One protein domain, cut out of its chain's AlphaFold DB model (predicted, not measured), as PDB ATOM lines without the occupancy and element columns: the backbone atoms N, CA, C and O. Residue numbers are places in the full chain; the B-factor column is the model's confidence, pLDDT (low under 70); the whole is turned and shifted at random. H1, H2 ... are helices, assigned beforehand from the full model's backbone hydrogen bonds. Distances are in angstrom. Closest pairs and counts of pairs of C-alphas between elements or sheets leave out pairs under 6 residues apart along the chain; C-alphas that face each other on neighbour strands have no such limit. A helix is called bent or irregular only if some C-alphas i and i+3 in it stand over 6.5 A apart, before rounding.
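This is residues 32 to 114 and 146 to 204 of the 204 residues of the protein "OPT oligopeptide transporter" of Pyrrhoderma noxium (UniProt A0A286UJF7). One long helix, H3, is crossed by H1 at a slant, while H2 and H4 pack round the first part of H3 in a loose, all-helix cluster. Residues 107 to 113, of which 107 to 111 belong to H3, stick out of this cluster; a loop of residues 146 to 159 lies far out before H4, and the short H5 touches no other helix. The printed part has 142 residues, with five named helices in the order H1, H2, H3, H4, H5 and no named strand. The whole is loose, with a radius of gyration of the C-alphas of 17.9 A and spans of 58 by 43 by 33 A.

H3, residues 82 to 111, is the longest helix, running 42.9 A from C-alpha 82 at (38.280, 32.465, 16.545) to C-alpha 111 at (49.588, 48.424, -21.691). H1, residues 36 to 60, is 35.2 A long, begins at C-alpha 36 at (43.437, 47.842, 17.812) and has a kink of 40 degrees near residue 50. H2 holds residues 67 to 77 and is 15.6 A long. H4, residues 160 to 181, is 26.8 A long; it is irregular, with C-alphas 174 and 177 9.3 A apart, and has a kink of 62 degrees near residue 175. H5, residues 196 to 202, is 9.5 A long.

H3 is the hub, touching three helices. H1 touches residues 88 to 100 of H3, the same way at a steep tilt of 42 degrees; the closest C-alphas, of Ala 42 and Gly 92, are 4.8 A apart. H2 and H3 form a helical hairpin at a steep tilt of 38 degrees, opposite ways, their closest C-alphas, of Asn 67 and Tyr 93, 6.3 A apart. Residues 82 to 86 of H3 touch residues 166 to 174 of H4, with the C-alphas of Pro 82 and Gly 173 closest at 4.5 A. H4 touches H2 with residues 172 to 178, where the C-alphas of Gly 75 and Gly 176 are closest at 5.0 A. H1 and H2 are near each other, and H5 is only just apart from H4, the closest C-alphas being 8.2 A apart. Every O i to N i+4 pair is within hydrogen-bond range in H2 and H5, against 19 of 21 in H1, 24 of 26 in H3 and 12 of 18 in H4.

The C-alphas farthest apart, of Lys 113 and Gly 184, are 60.4 A apart. Residues 115 to 145 are not printed, and C-alphas 114 and 146 are 45.8 A apart across the cut. The link from H4 to H5 is long, with 14 residues. Residues 192 to 199, of which 196 to 199 belong to H5, stand free. The mean pLDDT of the printed part is 70.8; 58 residues are under 70, among them 63 to 80 and 171 to 204.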
ATOM      1  N   THR A  32      33.873  42.345  19.111       62.66
ATOM      2  CA  THR A  32      34.711  41.412  18.345       62.66
ATOM      3  C   THR A  32      35.906  40.914  19.154       62.66
ATOM      4  O   THR A  32      36.629  40.024  18.707       62.66
ATOM      5  N   GLU A  33      36.116  41.481  20.350       67.94
ATOM      6  CA  GLU A  33      37.242  41.205  21.247       67.94
ATOM      7  C   GLU A  33      38.629  41.340  20.577       67.94
ATOM      8  O   GLU A  33      39.632  40.791  21.057       67.94
ATOM      9  N   PHE A  34      38.680  42.065  19.458       70.88
ATOM     10  CA  PHE A  34      39.860  42.258  18.637       70.88
ATOM     11  C   PHE A  34      40.553  43.565  19.030       70.88
ATOM     12  O   PHE A  34      39.938  44.626  18.971       70.88
ATOM     13  N   PRO A  35      41.825  43.531  19.443       78.38
ATOM     14  CA  PRO A  35      42.485  44.741  19.884       78.38
ATOM     15  C   PRO A  35      43.039  45.565  18.717       78.38
ATOM     16  O   PRO A  35      43.596  45.032  17.756       78.38
ATOM     17  N   VAL A  36      42.994  46.892  18.851       77.69
ATOM     18  CA  VAL A  36      43.437  47.842  17.812       77.69
ATOM     19  C   VAL A  36      44.926  47.685  17.458       77.69
ATOM     20  O   VAL A  36      45.318  47.890  16.311       77.69
ATOM     21  N   TRP A  37      45.784  47.246  18.385       81.38
ATOM     22  CA  TRP A  37      47.189  46.965  18.054       81.38
ATOM     23  C   TRP A  37      47.345  45.790  17.077       81.38
ATOM     24  O   TRP A  37      48.239  45.818  16.231       81.38
ATOM     25  N   ALA A  38      46.470  44.780  17.146       78.81
ATOM     26  CA  ALA A  38      46.490  43.648  16.220       78.81
ATOM     27  C   ALA A  38      46.015  44.064  14.821       78.81
ATOM     28  O   ALA A  38      46.522  43.547  13.828       78.81
ATOM     29  N   PHE A  39      45.113  45.044  14.735       82.12
ATOM     30  CA  PHE A  39      44.711  45.657  13.470       82.12
ATOM     31  C   PHE A  39      45.892  46.316  12.750       82.12
ATOM     32  O   PHE A  39      46.167  46.027  11.586       82.12
ATOM     33  N   ILE A  40      46.635  47.165  13.464       85.50
ATOM     34  CA  ILE A  40      47.806  47.859  12.912       85.50
ATOM     35  C   ILE A  40      48.886  46.845  12.517       85.50
ATOM     36  O   ILE A  40      49.464  46.950  11.437       85.50
ATOM     37  N   LEU A  41      49.117  45.827  13.351       84.25
ATOM     38  CA  LEU A  41      50.056  44.749  13.044       84.25
ATOM     39  C   LEU A  41      49.675  44.012  11.749       84.25
ATOM     40  O   LEU A  41      50.554  43.753  10.928       84.25
ATOM     41  N   ALA A  42      48.386  43.719  11.538       82.81
ATOM     42  CA  ALA A  42      47.896  43.074  10.318       82.81
ATOM     43  C   ALA A  42      48.235  43.896   9.067       82.81
ATOM     44  O   ALA A  42      48.732  43.349   8.085       82.81
ATOM     45  N   LEU A  43      48.018  45.214   9.124       85.38
ATOM     46  CA  LEU A  43      48.299  46.125   8.013       85.38
ATOM     47  C   LEU A  43      49.797  46.243   7.717       85.38
ATOM     48  O   LEU A  43      50.191  46.262   6.553       85.38
ATOM     49  N   VAL A  44      50.642  46.287   8.751       87.19
ATOM     50  CA  VAL A  44      52.107  46.318   8.587       87.19
ATOM     51  C   VAL A  44      52.604  45.027   7.941       87.19
ATOM     52  O   VAL A  44      53.398  45.074   7.003       87.19
ATOM     53  N   ILE A  45      52.113  43.877   8.410       83.94
ATOM     54  CA  ILE A  45      52.425  42.572   7.822       83.94
ATOM     55  C   ILE A  45      51.983  42.555   6.357       83.94
ATOM     56  O   ILE A  45      52.810  42.278   5.492       83.94
ATOM     57  N   ALA A  46      50.735  42.922   6.059       84.62
ATOM     58  CA  ALA A  46      50.240  42.996   4.687       84.62
ATOM     59  C   ALA A  46      51.157  43.866   3.810       84.62
ATOM     60  O   ALA A  46      51.621  43.406   2.773       84.62
ATOM     61  N   PHE A  47      51.512  45.073   4.256       86.38
ATOM     62  CA  PHE A  47      52.386  45.977   3.507       86.38
ATOM     63  C   PHE A  47      53.766  45.373   3.196       86.38
ATOM     64  O   PHE A  47      54.229  45.440   2.056       86.38
ATOM     65  N   VAL A  48      54.411  44.745   4.183       87.50
ATOM     66  CA  VAL A  48      55.733  44.119   4.005       87.50
ATOM     67  C   VAL A  48      55.656  42.915   3.069       87.50
ATOM     68  O   VAL A  48      56.535  42.735   2.227       87.50
ATOM     69  N   TYR A  49      54.610  42.097   3.192       83.38
ATOM     70  CA  TYR A  49      54.463  40.856   2.436       83.38
ATOM     71  C   TYR A  49      53.925  41.058   1.010       83.38
ATOM     72  O   TYR A  49      54.258  40.258   0.135       83.38
ATOM     73  N   VAL A  50      53.202  42.149   0.724       86.88
ATOM     74  CA  VAL A  50      52.739  42.490  -0.639       86.88
ATOM     75  C   VAL A  50      53.898  42.483  -1.646       86.88
ATOM     76  O   VAL A  50      53.742  41.959  -2.747       86.88
ATOM     77  N   ILE A  51      55.072  43.010  -1.277       88.50
ATOM     78  CA  ILE A  51      56.233  43.130  -2.177       88.50
ATOM     79  C   ILE A  51      56.797  41.757  -2.606       88.50
ATOM     80  O   ILE A  51      56.806  41.472  -3.807       88.50
ATOM     81  N   PRO A  52      57.270  40.880  -1.694       87.06
ATOM     82  CA  PRO A  52      57.830  39.584  -2.078       87.06
ATOM     83  C   PRO A  52      56.800  38.671  -2.744       87.06
ATOM     84  O   PRO A  52      57.126  37.983  -3.709       87.06
ATOM     85  N   ILE A  53      55.552  38.686  -2.276       83.00
ATOM     86  CA  ILE A  53      54.499  37.820  -2.816       83.00
ATOM     87  C   ILE A  53      54.092  38.285  -4.206       83.00
ATOM     88  O   ILE A  53      53.944  37.456  -5.101       83.00
ATOM     89  N   GLY A  54      53.992  39.599  -4.418       85.12
ATOM     90  CA  GLY A  54      53.738  40.161  -5.737       85.12
ATOM     91  C   GLY A  54      54.834  39.825  -6.739       85.12
ATOM     92  O   GLY A  54      54.522  39.502  -7.883       85.12
ATOM     93  N   MET A  55      56.103  39.810  -6.316       86.75
ATOM     94  CA  MET A  55      57.202  39.359  -7.177       86.75
ATOM     95  C   MET A  55      57.067  37.883  -7.552       86.75
ATOM     96  O   MET A  55      57.205  37.541  -8.725       86.75
ATOM     97  N   ILE A  56      56.768  37.007  -6.588       86.62
ATOM     98  CA  ILE A  56      56.618  35.577  -6.875       86.62
ATOM     99  C   ILE A  56      55.414  35.342  -7.789       86.62
ATOM    100  O   ILE A  56      55.572  34.695  -8.820       86.62
ATOM    101  N   GLN A  57      54.251  35.922  -7.475       83.75
ATOM    102  CA  GLN A  57      53.049  35.792  -8.298       83.75
ATOM    103  C   GLN A  57      53.280  36.326  -9.718       83.75
ATOM    104  O   GLN A  57      52.823  35.716 -10.679       83.75
ATOM    105  N   ALA A  58      54.030  37.419  -9.881       83.31
ATOM    106  CA  ALA A  58      54.349  37.959 -11.201       83.31
ATOM    107  C   ALA A  58      55.240  37.028 -12.046       83.31
ATOM    108  O   ALA A  58      55.163  37.082 -13.273       83.31
ATOM    109  N   ILE A  59      56.078  36.198 -11.415       86.38
ATOM    110  CA  ILE A  59      56.989  35.267 -12.099       86.38
ATOM    111  C   ILE A  59      56.317  33.913 -12.345       86.38
ATOM    112  O   ILE A  59      56.398  33.375 -13.446       86.38
ATOM    113  N   THR A  60      55.679  33.342 -11.323       85.06
ATOM    114  CA  THR A  60      55.151  31.970 -11.359       85.06
ATOM    115  C   THR A  60      53.682  31.899 -11.756       85.06
ATOM    116  O   THR A  60      53.212  30.824 -12.113       85.06
ATOM    117  N   ASN A  61      52.953  33.019 -11.685       79.25
ATOM    118  CA  ASN A  61      51.493  33.077 -11.814       79.25
ATOM    119  C   ASN A  61      50.755  32.179 -10.798       79.25
ATOM    120  O   ASN A  61      49.612  31.785 -11.007       79.25
ATOM    121  N   LEU A  62      51.418  31.841  -9.685       74.31
ATOM    122  CA  LEU A  62      50.834  31.089  -8.581       74.31
ATOM    123  C   LEU A  62      50.548  32.049  -7.427       74.31
ATOM    124  O   LEU A  62      51.443  32.751  -6.950       74.31
ATOM    125  N   GLN A  63      49.297  32.067  -6.967       64.69
ATOM    126  CA  GLN A  63      48.916  32.796  -5.765       64.69
ATOM    127  C   GLN A  63      49.244  31.926  -4.553       64.69
ATOM    128  O   GLN A  63      48.650  30.872  -4.352       64.69
ATOM    129  N   ILE A  64      50.247  32.332  -3.775       66.19
ATOM    130  CA  ILE A  64      50.678  31.556  -2.611       66.19
ATOM    131  C   ILE A  64      49.694  31.804  -1.464       66.19
ATOM    132  O   ILE A  64      49.582  32.931  -0.974       66.19
ATOM    133  N   GLY A  65      49.030  30.741  -1.005       61.09
ATOM    134  CA  GLY A  65      48.163  30.731   0.173       61.09
ATOM    135  C   GLY A  65      48.946  30.948   1.472       61.09
ATOM    136  O   GLY A  65      49.221  30.020   2.227       61.09
ATOM    137  N   LEU A  66      49.313  32.197   1.762       56.31
ATOM    138  CA  LEU A  66      50.049  32.589   2.978       56.31
ATOM    139  C   LEU A  66      49.165  32.783   4.210       56.31
ATOM    140  O   LEU A  66      49.655  33.186   5.269       56.31
ATOM    141  N   ASN A  67      47.888  32.421   4.082       63.81
ATOM    142  CA  ASN A  67      46.917  32.325   5.164       63.81
ATOM    143  C   ASN A  67      47.560  31.726   6.424       63.81
ATOM    144  O   ASN A  67      47.579  32.370   7.469       63.81
ATOM    145  N   VAL A  68      48.243  30.588   6.285       60.69
ATOM    146  CA  VAL A  68      48.828  29.825   7.397       60.69
ATOM    147  C   VAL A  68      49.876  30.605   8.210       60.69
ATOM    148  O   VAL A  68      49.929  30.458   9.426       60.69
ATOM    149  N   ILE A  69      50.708  31.456   7.591       66.31
ATOM    150  CA  ILE A  69      51.746  32.206   8.333       66.31
ATOM    151  C   ILE A  69      51.109  33.323   9.157       66.31
ATOM    152  O   ILE A  69      51.437  33.497  10.332       66.31
ATOM    153  N   THR A  70      50.172  34.060   8.560       62.69
ATOM    154  CA  THR A  70      49.437  35.115   9.272       62.69
ATOM    155  C   THR A  70      48.593  34.532  10.404       62.69
ATOM    156  O   THR A  70      48.570  35.078  11.506       62.69
ATOM    157  N   GLU A  71      47.995  33.366  10.160       65.38
ATOM    158  CA  GLU A  71      47.230  32.587  11.125       65.38
ATOM    159  C   GLU A  71      48.097  32.100  12.295       65.38
ATOM    160  O   GLU A  71      47.684  32.196  13.450       65.38
ATOM    161  N   LEU A  72      49.325  31.651  12.024       64.31
ATOM    162  CA  LEU A  72      50.275  31.228  13.053       64.31
ATOM    163  C   LEU A  72      50.689  32.397  13.958       64.31
ATOM    164  O   LEU A  72      50.710  32.247  15.179       64.31
ATOM    165  N   ILE A  73      51.008  33.557  13.373       68.50
ATOM    166  CA  ILE A  73      51.456  34.742  14.119       68.50
ATOM    167  C   ILE A  73      50.359  35.218  15.074       68.50
ATOM    168  O   ILE A  73      50.629  35.411  16.262       68.50
ATOM    169  N   ILE A  74      49.118  35.364  14.595       64.94
ATOM    170  CA  ILE A  74      48.035  35.794  15.483       64.94
ATOM    171  C   ILE A  74      47.589  34.695  16.445       64.94
ATOM    172  O   ILE A  74      47.277  35.003  17.592       64.94
ATOM    173  N   GLY A  75      47.622  33.425  16.039       59.62
ATOM    174  CA  GLY A  75      47.290  32.309  16.922       59.62
ATOM    175  C   GLY A  75      48.187  32.252  18.165       59.62
ATOM    176  O   GLY A  75      47.740  31.815  19.224       59.62
ATOM    177  N   TYR A  76      49.434  32.731  18.069       63.19
ATOM    178  CA  TYR A  76      50.310  32.922  19.231       63.19
ATOM    179  C   TYR A  76      50.048  34.228  19.997       63.19
ATOM    180  O   TYR A  76      50.232  34.252  21.212       63.19
ATOM    181  N   ALA A  77      49.642  35.304  19.318       66.56
ATOM    182  CA  ALA A  77      49.431  36.615  19.935       66.56
ATOM    183  C   ALA A  77      48.092  36.735  20.692       66.56
ATOM    184  O   ALA A  77      48.037  37.395  21.727       66.56
ATOM    185  N   LEU A  78      47.021  36.117  20.185       65.44
ATOM    186  CA  LEU A  78      45.682  36.096  20.786       65.44
ATOM    187  C   LEU A  78      45.062  34.686  20.698       65.44
ATOM    188  O   LEU A  78      44.188  34.440  19.864       65.44
ATOM    189  N   PRO A  79      45.494  33.744  21.553       63.91
ATOM    190  CA  PRO A  79      44.901  32.413  21.597       63.91
ATOM    191  C   PRO A  79      43.477  32.448  22.178       63.91
ATOM    192  O   PRO A  79      43.192  33.193  23.114       63.91
ATOM    193  N   GLY A  80      42.590  31.600  21.653       63.62
ATOM    194  CA  GLY A  80      41.253  31.347  22.204       63.62
ATOM    195  C   GLY A  80      40.113  32.166  21.591       63.62
ATOM    196  O   GLY A  80      38.968  31.997  22.006       63.62
ATOM    197  N   ARG A  81      40.385  33.025  20.597       70.88
ATOM    198  CA  ARG A  81      39.382  33.907  19.969       70.88
ATOM    199  C   ARG A  81      39.289  33.675  18.450       70.88
ATOM    200  O   ARG A  81      40.021  34.307  17.688       70.88
ATOM    201  N   PRO A  82      38.378  32.805  17.969       67.50
ATOM    202  CA  PRO A  82      38.280  32.465  16.545       67.50
ATOM    203  C   PRO A  82      37.771  33.627  15.671       67.50
ATOM    204  O   PRO A  82      38.227  33.782  14.540       67.50
ATOM    205  N   VAL A  83      36.885  34.487  16.188       73.69
ATOM    206  CA  VAL A  83      36.358  35.651  15.442       73.69
ATOM    207  C   VAL A  83      37.454  36.694  15.193       73.69
ATOM    208  O   VAL A  83      37.633  37.156  14.067       73.69
ATOM    209  N   ALA A  84      38.252  36.995  16.221       72.94
ATOM    210  CA  ALA A  84      39.420  37.872  16.127       72.94
ATOM    211  C   ALA A  84      40.428  37.376  15.076       72.94
ATOM    212  O   ALA A  84      41.016  38.162  14.330       72.94
ATOM    213  N   MET A  85      40.588  36.057  14.978       72.94
ATOM    214  CA  MET A  85      41.450  35.439  13.984       72.94
ATOM    215  C   MET A  85      40.920  35.596  12.553       72.94
ATOM    216  O   MET A  85      41.684  35.980  11.664       72.94
ATOM    217  N   MET A  86      39.628  35.335  12.329       74.94
ATOM    218  CA  MET A  86      38.990  35.530  11.020       74.94
ATOM    219  C   MET A  86      39.179  36.962  10.529       74.94
ATOM    220  O   MET A  86      39.553  37.179   9.378       74.94
ATOM    221  N   MET A  87      38.978  37.939  11.416       80.25
ATOM    222  CA  MET A  87      39.193  39.346  11.095       80.25
ATOM    223  C   MET A  87      40.650  39.604  10.710       80.25
ATOM    224  O   MET A  87      40.901  40.147   9.638       80.25
ATOM    225  N   PHE A  88      41.621  39.175  11.516       80.38
ATOM    226  CA  PHE A  88      43.037  39.382  11.201       80.38
ATOM    227  C   PHE A  88      43.451  38.764   9.866       80.38
ATOM    228  O   PHE A  88      44.179  39.391   9.103       80.38
ATOM    229  N   LYS A  89      42.950  37.567   9.547       78.25
ATOM    230  CA  LYS A  89      43.177  36.931   8.247       78.25
ATOM    231  C   LYS A  89      42.613  37.775   7.107       78.25
ATOM    232  O   LYS A  89      43.307  38.008   6.120       78.25
ATOM    233  N   THR A  90      41.389  38.278   7.245       82.88
ATOM    234  CA  THR A  90      40.789  39.175   6.251       82.88
ATOM    235  C   THR A  90      41.630  40.441   6.062       82.88
ATOM    236  O   THR A  90      41.983  40.790   4.939       82.88
ATOM    237  N   TRP A  91      42.040  41.092   7.149       83.50
ATOM    238  CA  TRP A  91      42.822  42.329   7.085       83.50
ATOM    239  C   TRP A  91      44.289  42.136   6.682       83.50
ATOM    240  O   TRP A  91      44.891  43.077   6.172       83.50
ATOM    241  N   GLY A  92      44.868  40.955   6.893       79.94
ATOM    242  CA  GLY A  92      46.263  40.650   6.571       79.94
ATOM    243  C   GLY A  92      46.460  40.013   5.192       79.94
ATOM    244  O   GLY A  92      47.371  40.394   4.463       79.94
ATOM    245  N   TYR A  93      45.613  39.050   4.820       80.12
ATOM    246  CA  TYR A  93      45.740  38.294   3.569       80.12
ATOM    247  C   TYR A  93      44.830  38.818   2.455       80.12
ATOM    248  O   TYR A  93      45.290  39.010   1.330       80.12
ATOM    249  N   ILE A  94      43.543  39.061   2.734       83.38
ATOM    250  CA  ILE A  94      42.600  39.466   1.676       83.38
ATOM    251  C   ILE A  94      42.955  40.863   1.160       83.38
ATOM    252  O   ILE A  94      42.958  41.081  -0.047       83.38
ATOM    253  N   THR A  95      43.341  41.787   2.041       86.25
ATOM    254  CA  THR A  95      43.835  43.123   1.654       86.25
ATOM    255  C   THR A  95      45.047  43.047   0.723       86.25
ATOM    256  O   THR A  95      45.095  43.748  -0.284       86.25
ATOM    257  N   MET A  96      45.994  42.153   1.011       85.94
ATOM    258  CA  MET A  96      47.158  41.893   0.169       85.94
ATOM    259  C   MET A  96      46.744  41.322  -1.191       85.94
ATOM    260  O   MET A  96      47.215  41.803  -2.219       85.94
ATOM    261  N   ALA A  97      45.849  40.330  -1.223       85.25
ATOM    262  CA  ALA A  97      45.349  39.763  -2.472       85.25
ATOM    263  C   ALA A  97      44.664  40.830  -3.348       85.25
ATOM    264  O   ALA A  97      44.916  40.885  -4.550       85.25
ATOM    265  N   GLN A  98      43.873  41.718  -2.737       87.69
ATOM    266  CA  GLN A  98      43.247  42.855  -3.419       87.69
ATOM    267  C   GLN A  98      44.271  43.901  -3.893       87.69
ATOM    268  O   GLN A  98      44.119  44.482  -4.962       87.69
ATOM    269  N   ALA A  99      45.351  44.130  -3.143       88.44
ATOM    270  CA  ALA A  99      46.428  45.017  -3.580       88.44
ATOM    271  C   ALA A  99      47.154  44.471  -4.827       88.44
ATOM    272  O   ALA A  99      47.547  45.238  -5.706       88.44
ATOM    273  N   LEU A 100      47.306  43.149  -4.930       88.00
ATOM    274  CA  LEU A 100      47.942  42.488  -6.074       88.00
ATOM    275  C   LEU A 100      47.065  42.524  -7.328       88.00
ATOM    276  O   LEU A 100      47.573  42.808  -8.415       88.00
ATOM    277  N   THR A 101      45.753  42.301  -7.195       88.12
ATOM    278  CA  THR A 101      44.810  42.468  -8.315       88.12
ATOM    279  C   THR A 101      44.773  43.921  -8.783       88.12
ATOM    280  O   THR A 101      44.909  44.180  -9.977       88.12
ATOM    281  N   PHE A 102      44.741  44.875  -7.853       88.38
ATOM    282  CA  PHE A 102      44.812  46.304  -8.155       88.38
ATOM    283  C   PHE A 102      46.096  46.701  -8.905       88.38
ATOM    284  O   PHE A 102      46.052  47.444  -9.888       88.38
ATOM    285  N   ALA A 103      47.250  46.166  -8.494       88.75
ATOM    286  CA  ALA A 103      48.519  46.375  -9.191       88.75
ATOM    287  C   ALA A 103      48.530  45.738 -10.596       88.75
ATOM    288  O   ALA A 103      49.074  46.321 -11.540       88.75
ATOM    289  N   SER A 104      47.907  44.565 -10.754       87.44
ATOM    290  CA  SER A 104      47.735  43.903 -12.053       87.44
ATOM    291  C   SER A 104      46.897  44.754 -13.012       87.44
ATOM    292  O   SER A 104      47.283  44.950 -14.168       87.44
ATOM    293  N   ASP A 105      45.808  45.346 -12.522       87.50
ATOM    294  CA  ASP A 105      44.947  46.228 -13.310       87.50
ATOM    295  C   ASP A 105      45.691  47.481 -13.780       87.50
ATOM    296  O   ASP A 105      45.559  47.883 -14.937       87.50
ATOM    297  N   PHE A 106      46.540  48.078 -12.937       85.81
ATOM    298  CA  PHE A 106      47.377  49.202 -13.364       85.81
ATOM    299  C   PHE A 106      48.381  48.823 -14.443       85.81
ATOM    300  O   PHE A 106      48.610  49.602 -15.373       85.81
ATOM    301  N   LYS A 107      48.959  47.623 -14.358       85.38
ATOM    302  CA  LYS A 107      49.846  47.109 -15.401       85.38
ATOM    303  C   LYS A 107      49.091  46.954 -16.725       85.38
ATOM    304  O   LYS A 107      49.584  47.390 -17.765       85.38
ATOM    305  N   LEU A 108      47.877  46.404 -16.688       86.25
ATOM    306  CA  LEU A 108      47.015  46.289 -17.864       86.25
ATOM    307  C   LEU A 108      46.634  47.670 -18.427       86.25
ATOM    308  O   LEU A 108      46.759  47.901 -19.630       86.25
ATOM    309  N   GLY A 109      46.248  48.615 -17.567       85.06
ATOM    310  CA  GLY A 109      45.931  49.994 -17.952       85.06
ATOM    311  C   GLY A 109      47.106  50.705 -18.627       85.06
ATOM    312  O   GLY A 109      46.926  51.393 -19.636       85.06
ATOM    313  N   HIS A 110      48.327  50.465 -18.142       83.88
ATOM    314  CA  HIS A 110      49.555  50.953 -18.763       83.88
ATOM    315  C   HIS A 110      49.771  50.353 -20.164       83.88
ATOM    316  O   HIS A 110      50.149  51.081 -21.085       83.88
ATOM    317  N   TYR A 111      49.505  49.055 -20.364       86.19
ATOM    318  CA  TYR A 111      49.588  48.424 -21.691       86.19
ATOM    319  C   TYR A 111      48.537  48.958 -22.671       86.19
ATOM    320  O   TYR A 111      48.848  49.172 -23.842       86.19
ATOM    321  N   MET A 112      47.324  49.243 -22.194       84.88
ATOM    322  CA  MET A 112      46.228  49.789 -23.003       84.88
ATOM    323  C   MET A 112      46.332  51.304 -23.252       84.88
ATOM    324  O   MET A 112      45.494  51.870 -23.949       84.88
ATOM    325  N   LYS A 113      47.368  51.972 -22.716       83.31
ATOM    326  CA  LYS A 113      47.586  53.430 -22.806       83.31
ATOM    327  C   LYS A 113      46.419  54.264 -22.253       83.31
ATOM    328  O   LYS A 113      46.184  55.383 -22.714       83.31
ATOM    329  N   ILE A 114      45.706  53.742 -21.257       82.06
ATOM    330  CA  ILE A 114      44.602  54.450 -20.604       82.06
ATOM    331  C   ILE A 114      45.184  55.530 -19.676       82.06
ATOM    332  O   ILE A 114      46.148  55.262 -18.952       82.06
ATOM    333  N   GLU A 146      16.244  28.467   2.038       76.38
ATOM    334  CA  GLU A 146      16.071  27.688   3.274       76.38
ATOM    335  C   GLU A 146      17.215  26.677   3.399       76.38
ATOM    336  O   GLU A 146      17.573  26.093   2.390       76.38
ATOM    337  N   ASP A 147      17.791  26.457   4.587       78.38
ATOM    338  CA  ASP A 147      18.902  25.514   4.848       78.38
ATOM    339  C   ASP A 147      20.198  25.758   4.038       78.38
ATOM    340  O   ASP A 147      20.907  24.828   3.630       78.38
ATOM    341  N   ILE A 148      20.537  27.022   3.769       74.81
ATOM    342  CA  ILE A 148      21.803  27.377   3.111       74.81
ATOM    343  C   ILE A 148      23.015  26.856   3.906       74.81
ATOM    344  O   ILE A 148      23.083  26.984   5.127       74.81
ATOM    345  N   CYS A 149      23.986  26.270   3.200       72.19
ATOM    346  CA  CYS A 149      25.164  25.600   3.754       72.19
ATOM    347  C   CYS A 149      24.908  24.270   4.504       72.19
ATOM    348  O   CYS A 149      25.881  23.674   4.965       72.19
ATOM    349  N   ASP A 150      23.674  23.741   4.572       77.12
ATOM    350  CA  ASP A 150      23.431  22.382   5.092       77.12
ATOM    351  C   ASP A 150      23.920  21.318   4.081       77.12
ATOM    352  O   ASP A 150      23.619  21.418   2.885       77.12
ATOM    353  N   PRO A 151      24.635  20.260   4.521       71.75
ATOM    354  CA  PRO A 151      25.084  19.170   3.651       71.75
ATOM    355  C   PRO A 151      23.970  18.474   2.854       71.75
ATOM    356  O   PRO A 151      24.259  17.797   1.868       71.75
ATOM    357  N   ARG A 152      22.709  18.590   3.291       73.00
ATOM    358  CA  ARG A 152      21.529  17.965   2.676       73.00
ATOM    359  C   ARG A 152      20.680  18.938   1.860       73.00
ATOM    360  O   ARG A 152      19.558  18.586   1.490       73.00
ATOM    361  N   GLN A 153      21.195  20.130   1.565       76.81
ATOM    362  CA  GLN A 153      20.501  21.094   0.722       76.81
ATOM    363  C   GLN A 153      20.149  20.493  -0.650       76.81
ATOM    364  O   GLN A 153      21.016  19.962  -1.346       76.81
ATOM    365  N   LYS A 154      18.882  20.619  -1.063       70.12
ATOM    366  CA  LYS A 154      18.345  20.036  -2.305       70.12
ATOM    367  C   LYS A 154      18.986  20.626  -3.559       70.12
ATOM    368  O   LYS A 154      19.226  19.896  -4.516       70.12
ATOM    369  N   ASP A 155      19.308  21.915  -3.516       75.50
ATOM    370  CA  ASP A 155      19.892  22.653  -4.641       75.50
ATOM    371  C   ASP A 155      21.431  22.631  -4.650       75.50
ATOM    372  O   ASP A 155      22.066  23.246  -5.504       75.50
ATOM    373  N   GLY A 156      22.061  21.926  -3.701       75.56
ATOM    374  CA  GLY A 156      23.517  21.797  -3.656       75.56
ATOM    375  C   GLY A 156      24.261  23.061  -3.214       75.56
ATOM    376  O   GLY A 156      25.470  23.146  -3.427       75.56
ATOM    377  N   PHE A 157      23.593  24.016  -2.549       75.56
ATOM    378  CA  PHE A 157      24.244  25.145  -1.860       75.56
ATOM    379  C   PHE A 157      24.941  24.706  -0.561       75.56
ATOM    380  O   PHE A 157      24.721  25.266   0.513       75.56
ATOM    381  N   ILE A 158      25.796  23.691  -0.667       69.06
ATOM    382  CA  ILE A 158      26.788  23.347   0.345       69.06
ATOM    383  C   ILE A 158      27.883  24.416   0.242       69.06
ATOM    384  O   ILE A 158      28.309  24.736  -0.863       69.06
ATOM    385  N   CYS A 159      28.312  25.038   1.336       76.50
ATOM    386  CA  CYS A 159      29.247  26.173   1.308       76.50
ATOM    387  C   CYS A 159      30.674  25.729   1.681       76.50
ATOM    388  O   CYS A 159      31.179  26.140   2.728       76.50
ATOM    389  N   PRO A 160      31.363  24.894   0.878       72.50
ATOM    390  CA  PRO A 160      32.589  24.226   1.304       72.50
ATOM    391  C   PRO A 160      33.715  25.216   1.602       72.50
ATOM    392  O   PRO A 160      34.470  25.019   2.544       72.50
ATOM    393  N   SER A 161      33.816  26.309   0.838       72.94
ATOM    394  CA  SER A 161      34.853  27.324   1.057       72.94
ATOM    395  C   SER A 161      34.644  28.082   2.374       72.94
ATOM    396  O   SER A 161      35.596  28.276   3.130       72.94
ATOM    397  N   THR A 162      33.398  28.443   2.692       73.00
ATOM    398  CA  THR A 162      33.043  29.125   3.945       73.00
ATOM    399  C   THR A 162      33.254  28.212   5.151       73.00
ATOM    400  O   THR A 162      33.825  28.645   6.149       73.00
ATOM    401  N   GLU A 163      32.876  26.937   5.037       74.69
ATOM    402  CA  GLU A 163      33.113  25.912   6.062       74.69
ATOM    403  C   GLU A 163      34.605  25.690   6.320       74.69
ATOM    404  O   GLU A 163      35.045  25.650   7.469       74.69
ATOM    405  N   VAL A 164      35.422  25.614   5.265       73.69
ATOM    406  CA  VAL A 164      36.882  25.488   5.397       73.69
ATOM    407  C   VAL A 164      37.479  26.733   6.061       73.69
ATOM    408  O   VAL A 164      38.338  26.607   6.936       73.69
ATOM    409  N   PHE A 165      37.005  27.933   5.714       71.94
ATOM    410  CA  PHE A 165      37.458  29.180   6.335       71.94
ATOM    411  C   PHE A 165      37.073  29.266   7.825       71.94
ATOM    412  O   PHE A 165      37.896  29.658   8.657       71.94
ATOM    413  N   GLY A 166      35.856  28.845   8.182       72.38
ATOM    414  CA  GLY A 166      35.388  28.758   9.569       72.38
ATOM    415  C   GLY A 166      36.145  27.702  10.378       72.38
ATOM    416  O   GLY A 166      36.690  27.997  11.442       72.38
ATOM    417  N   THR A 167      36.274  26.490   9.835       73.25
ATOM    418  CA  THR A 167      36.991  25.374  10.469       73.25
ATOM    419  C   THR A 167      38.465  25.709  10.698       73.25
ATOM    420  O   THR A 167      38.992  25.455  11.782       73.25
ATOM    421  N   ALA A 168      39.137  26.344   9.731       68.69
ATOM    422  CA  ALA A 168      40.518  26.800   9.898       68.69
ATOM    423  C   ALA A 168      40.656  27.797  11.057       68.69
ATOM    424  O   ALA A 168      41.578  27.687  11.864       68.69
ATOM    425  N   SER A 169      39.700  28.714  11.197       68.69
ATOM    426  CA  SER A 169      39.702  29.719  12.264       68.69
ATOM    427  C   SER A 169      39.491  29.107  13.652       68.69
ATOM    428  O   SER A 169      40.049  29.583  14.641       68.69
ATOM    429  N   ILE A 170      38.749  28.002  13.745       70.69
ATOM    430  CA  ILE A 170      38.627  27.219  14.981       70.69
ATOM    431  C   ILE A 170      39.954  26.512  15.297       70.69
ATOM    432  O   ILE A 170      40.454  26.599  16.420       70.69
ATOM    433  N   ILE A 171      40.562  25.848  14.310       69.94
ATOM    434  CA  ILE A 171      41.814  25.095  14.490       69.94
ATOM    435  C   ILE A 171      42.959  26.014  14.914       69.94
ATOM    436  O   ILE A 171      43.711  25.693  15.832       69.94
ATOM    437  N   TRP A 172      43.111  27.155  14.258       66.88
ATOM    438  CA  TRP A 172      44.254  28.029  14.484       66.88
ATOM    439  C   TRP A 172      43.987  29.133  15.514       66.88
ATOM    440  O   TRP A 172      44.934  29.617  16.130       66.88
ATOM    441  N   GLY A 173      42.722  29.499  15.742       65.31
ATOM    442  CA  GLY A 173      42.330  30.611  16.612       65.31
ATOM    443  C   GLY A 173      41.785  30.157  17.957       65.31
ATOM    444  O   GLY A 173      42.180  30.701  18.985       65.31
ATOM    445  N   ALA A 174      40.917  29.138  17.979       65.50
ATOM    446  CA  ALA A 174      40.358  28.611  19.226       65.50
ATOM    447  C   ALA A 174      41.299  27.605  19.911       65.50
ATOM    448  O   ALA A 174      41.533  27.717  21.110       65.50
ATOM    449  N   ILE A 175      41.874  26.650  19.166       67.06
ATOM    450  CA  ILE A 175      42.855  25.692  19.721       67.06
ATOM    451  C   ILE A 175      44.229  26.362  19.860       67.06
ATOM    452  O   ILE A 175      44.921  26.187  20.862       67.06
ATOM    453  N   GLY A 176      44.624  27.153  18.864       61.09
ATOM    454  CA  GLY A 176      45.889  27.874  18.876       61.09
ATOM    455  C   GLY A 176      47.114  26.983  18.597       61.09
ATOM    456  O   GLY A 176      47.168  25.805  18.969       61.09
ATOM    457  N   PRO A 177      48.166  27.538  17.976       58.16
ATOM    458  CA  PRO A 177      49.385  26.805  17.657       58.16
ATOM    459  C   PRO A 177      50.185  26.392  18.899       58.16
ATOM    460  O   PRO A 177      50.933  25.418  18.838       58.16
ATOM    461  N   ALA A 178      49.998  27.057  20.045       56.12
ATOM    462  CA  ALA A 178      50.648  26.684  21.300       56.12
ATOM    463  C   ALA A 178      50.262  25.267  21.766       56.12
ATOM    464  O   ALA A 178      51.132  24.521  22.210       56.12
ATOM    465  N   LEU A 179      49.000  24.851  21.599       58.47
ATOM    466  CA  LEU A 179      48.550  23.502  21.965       58.47
ATOM    467  C   LEU A 179      48.969  22.428  20.942       58.47
ATOM    468  O   LEU A 179      49.061  21.252  21.296       58.47
ATOM    469  N   GLN A 180      49.247  22.826  19.693       59.03
ATOM    470  CA  GLN A 180      49.601  21.927  18.584       59.03
ATOM    471  C   GLN A 180      51.118  21.751  18.385       59.03
ATOM    472  O   GLN A 180      51.579  20.667  18.019       59.03
ATOM    473  N   PHE A 181      51.909  22.803  18.616       56.41
ATOM    474  CA  PHE A 181      53.334  22.853  18.271       56.41
ATOM    475  C   PHE A 181      54.277  22.992  19.478       56.41
ATOM    476  O   PHE A 181      55.468  22.720  19.318       56.41
ATOM    477  N   SER A 182      53.788  23.338  20.678       51.19
ATOM    478  CA  SER A 182      54.630  23.430  21.883       51.19
ATOM    479  C   SER A 182      54.912  22.056  22.507       51.19
ATOM    480  O   SER A 182      54.019  21.211  22.630       51.19
ATOM    481  N   LYS A 183      56.169  21.819  22.916       45.25
ATOM    482  CA  LYS A 183      56.614  20.565  23.554       45.25
ATOM    483  C   LYS A 183      55.838  20.324  24.855       45.25
ATOM    484  O   LYS A 183      55.939  21.118  25.781       45.25
ATOM    485  N   GLY A 184      55.118  19.200  24.933       55.38
ATOM    486  CA  GLY A 184      54.412  18.754  26.145       55.38
ATOM    487  C   GLY A 184      52.920  19.106  26.220       55.38
ATOM    488  O   GLY A 184      52.294  18.819  27.233       55.38
ATOM    489  N   GLN A 185      52.343  19.698  25.169       55.25
ATOM    490  CA  GLN A 185      50.908  20.001  25.088       55.25
ATOM    491  C   GLN A 185      50.098  18.854  24.455       55.25
ATOM    492  O   GLN A 185      50.651  18.021  23.730       55.25
ATOM    493  N   LEU A 186      48.786  18.820  24.730       55.84
ATOM    494  CA  LEU A 186      47.872  17.696  24.449       55.84
ATOM    495  C   LEU A 186      47.946  17.133  23.012       55.84
ATOM    496  O   LEU A 186      47.751  15.934  22.824       55.84
ATOM    497  N   TYR A 187      48.250  17.964  22.007       53.50
ATOM    498  CA  TYR A 187      48.273  17.570  20.589       53.50
ATOM    499  C   TYR A 187      49.683  17.379  20.002       53.50
ATOM    500  O   TYR A 187      49.827  17.047  18.825       53.50
ATOM    501  N   TYR A 188      50.741  17.518  20.810       49.53
ATOM    502  CA  TYR A 188      52.133  17.418  20.351       49.53
ATOM    503  C   TYR A 188      52.491  16.018  19.798       49.53
ATOM    504  O   TYR A 188      53.320  15.892  18.893       49.53
ATOM    505  N   GLY A 189      51.848  14.959  20.312       49.97
ATOM    506  CA  GLY A 189      52.119  13.555  19.965       49.97
ATOM    507  C   GLY A 189      51.268  12.960  18.833       49.97
ATOM    508  O   GLY A 189      51.595  11.891  18.320       49.97
ATOM    509  N   THR A 190      50.201  13.630  18.392       50.50
ATOM    510  CA  THR A 190      49.224  13.076  17.429       50.50
ATOM    511  C   THR A 190      49.598  13.306  15.957       50.50
ATOM    512  O   THR A 190      48.835  12.955  15.055       50.50
ATOM    513  N   LYS A 191      50.812  13.811  15.688       48.34
ATOM    514  CA  LYS A 191      51.350  14.092  14.340       48.34
ATOM    515  C   LYS A 191      51.433  12.880  13.399       48.34
ATOM    516  O   LYS A 191      51.585  13.069  12.201       48.34
ATOM    517  N   LYS A 192      51.326  11.641  13.894       38.22
ATOM    518  CA  LYS A 192      51.394  10.436  13.041       38.22
ATOM    519  C   LYS A 192      50.074  10.034  12.372       38.22
ATOM    520  O   LYS A 192      50.115   9.187  11.488       38.22
ATOM    521  N   ARG A 193      48.919  10.586  12.770       37.16
ATOM    522  CA  ARG A 193      47.609  10.152  12.231       37.16
ATOM    523  C   ARG A 193      46.828  11.245  11.500       37.16
ATOM    524  O   ARG A 193      45.799  10.961  10.904       37.16
ATOM    525  N   VAL A 194      47.312  12.481  11.526       44.06
ATOM    526  CA  VAL A 194      46.579  13.630  11.000       44.06
ATOM    527  C   VAL A 194      47.307  14.151   9.766       44.06
ATOM    528  O   VAL A 194      48.191  14.999   9.846       44.06
ATOM    529  N   SER A 195      46.908  13.637   8.600       38.00
ATOM    530  CA  SER A 195      47.234  14.207   7.286       38.00
ATOM    531  C   SER A 195      46.653  15.616   7.086       38.00
ATOM    532  O   SER A 195      46.861  16.214   6.031       38.00
ATOM    533  N   SER A 196      45.955  16.180   8.083       43.09
ATOM    534  CA  SER A 196      45.316  17.492   7.981       43.09
ATOM    535  C   SER A 196      46.287  18.630   7.714       43.09
ATOM    536  O   SER A 196      45.854  19.595   7.113       43.09
ATOM    537  N   PHE A 197      47.581  18.548   8.052       44.12
ATOM    538  CA  PHE A 197      48.506  19.632   7.685       44.12
ATOM    539  C   PHE A 197      48.753  19.694   6.167       44.12
ATOM    540  O   PHE A 197      48.755  20.775   5.588       44.12
ATOM    541  N   GLN A 198      48.869  18.538   5.501       38.91
ATOM    542  CA  GLN A 198      48.998  18.466   4.041       38.91
ATOM    543  C   GLN A 198      47.654  18.716   3.338       38.91
ATOM    544  O   GLN A 198      47.620  19.307   2.266       38.91
ATOM    545  N   PHE A 199      46.541  18.292   3.946       39.94
ATOM    546  CA  PHE A 199      45.195  18.550   3.430       39.94
ATOM    547  C   PHE A 199      44.812  20.036   3.544       39.94
ATOM    548  O   PHE A 199      44.253  20.583   2.604       39.94
ATOM    549  N   LEU A 200      45.185  20.713   4.639       41.94
ATOM    550  CA  LEU A 200      44.993  22.156   4.832       41.94
ATOM    551  C   LEU A 200      45.891  22.985   3.902       41.94
ATOM    552  O   LEU A 200      45.437  23.999   3.396       41.94
ATOM    553  N   LEU A 201      47.125  22.548   3.625       39.97
ATOM    554  CA  LEU A 201      48.009  23.211   2.651       39.97
ATOM    555  C   LEU A 201      47.567  23.039   1.189       39.97
ATOM    556  O   LEU A 201      47.944  23.853   0.358       39.97
ATOM    557  N   ASN A 202      46.807  21.988   0.865       33.84
ATOM    558  CA  ASN A 202      46.315  21.730  -0.495       33.84
ATOM    559  C   ASN A 202      44.915  22.313  -0.769       33.84
ATOM    560  O   ASN A 202      44.494  22.332  -1.922       33.84
ATOM    561  N   TYR A 203      44.185  22.745   0.266       38.72
ATOM    562  CA  TYR A 203      42.848  23.353   0.153       38.72
ATOM    563  C   TYR A 203      42.841  24.880   0.367       38.72
ATOM    564  O   TYR A 203      41.770  25.486   0.293       38.72
ATOM    565  N   PHE A 204      44.004  25.494   0.622       36.41
ATOM    566  CA  PHE A 204      44.197  26.941   0.784       36.41
ATOM    567  C   PHE A 204      45.175  27.525  -0.231       36.41
ATOM    568  O   PHE A 204      46.132  26.818  -0.611       36.41
TER     569      PHE A 204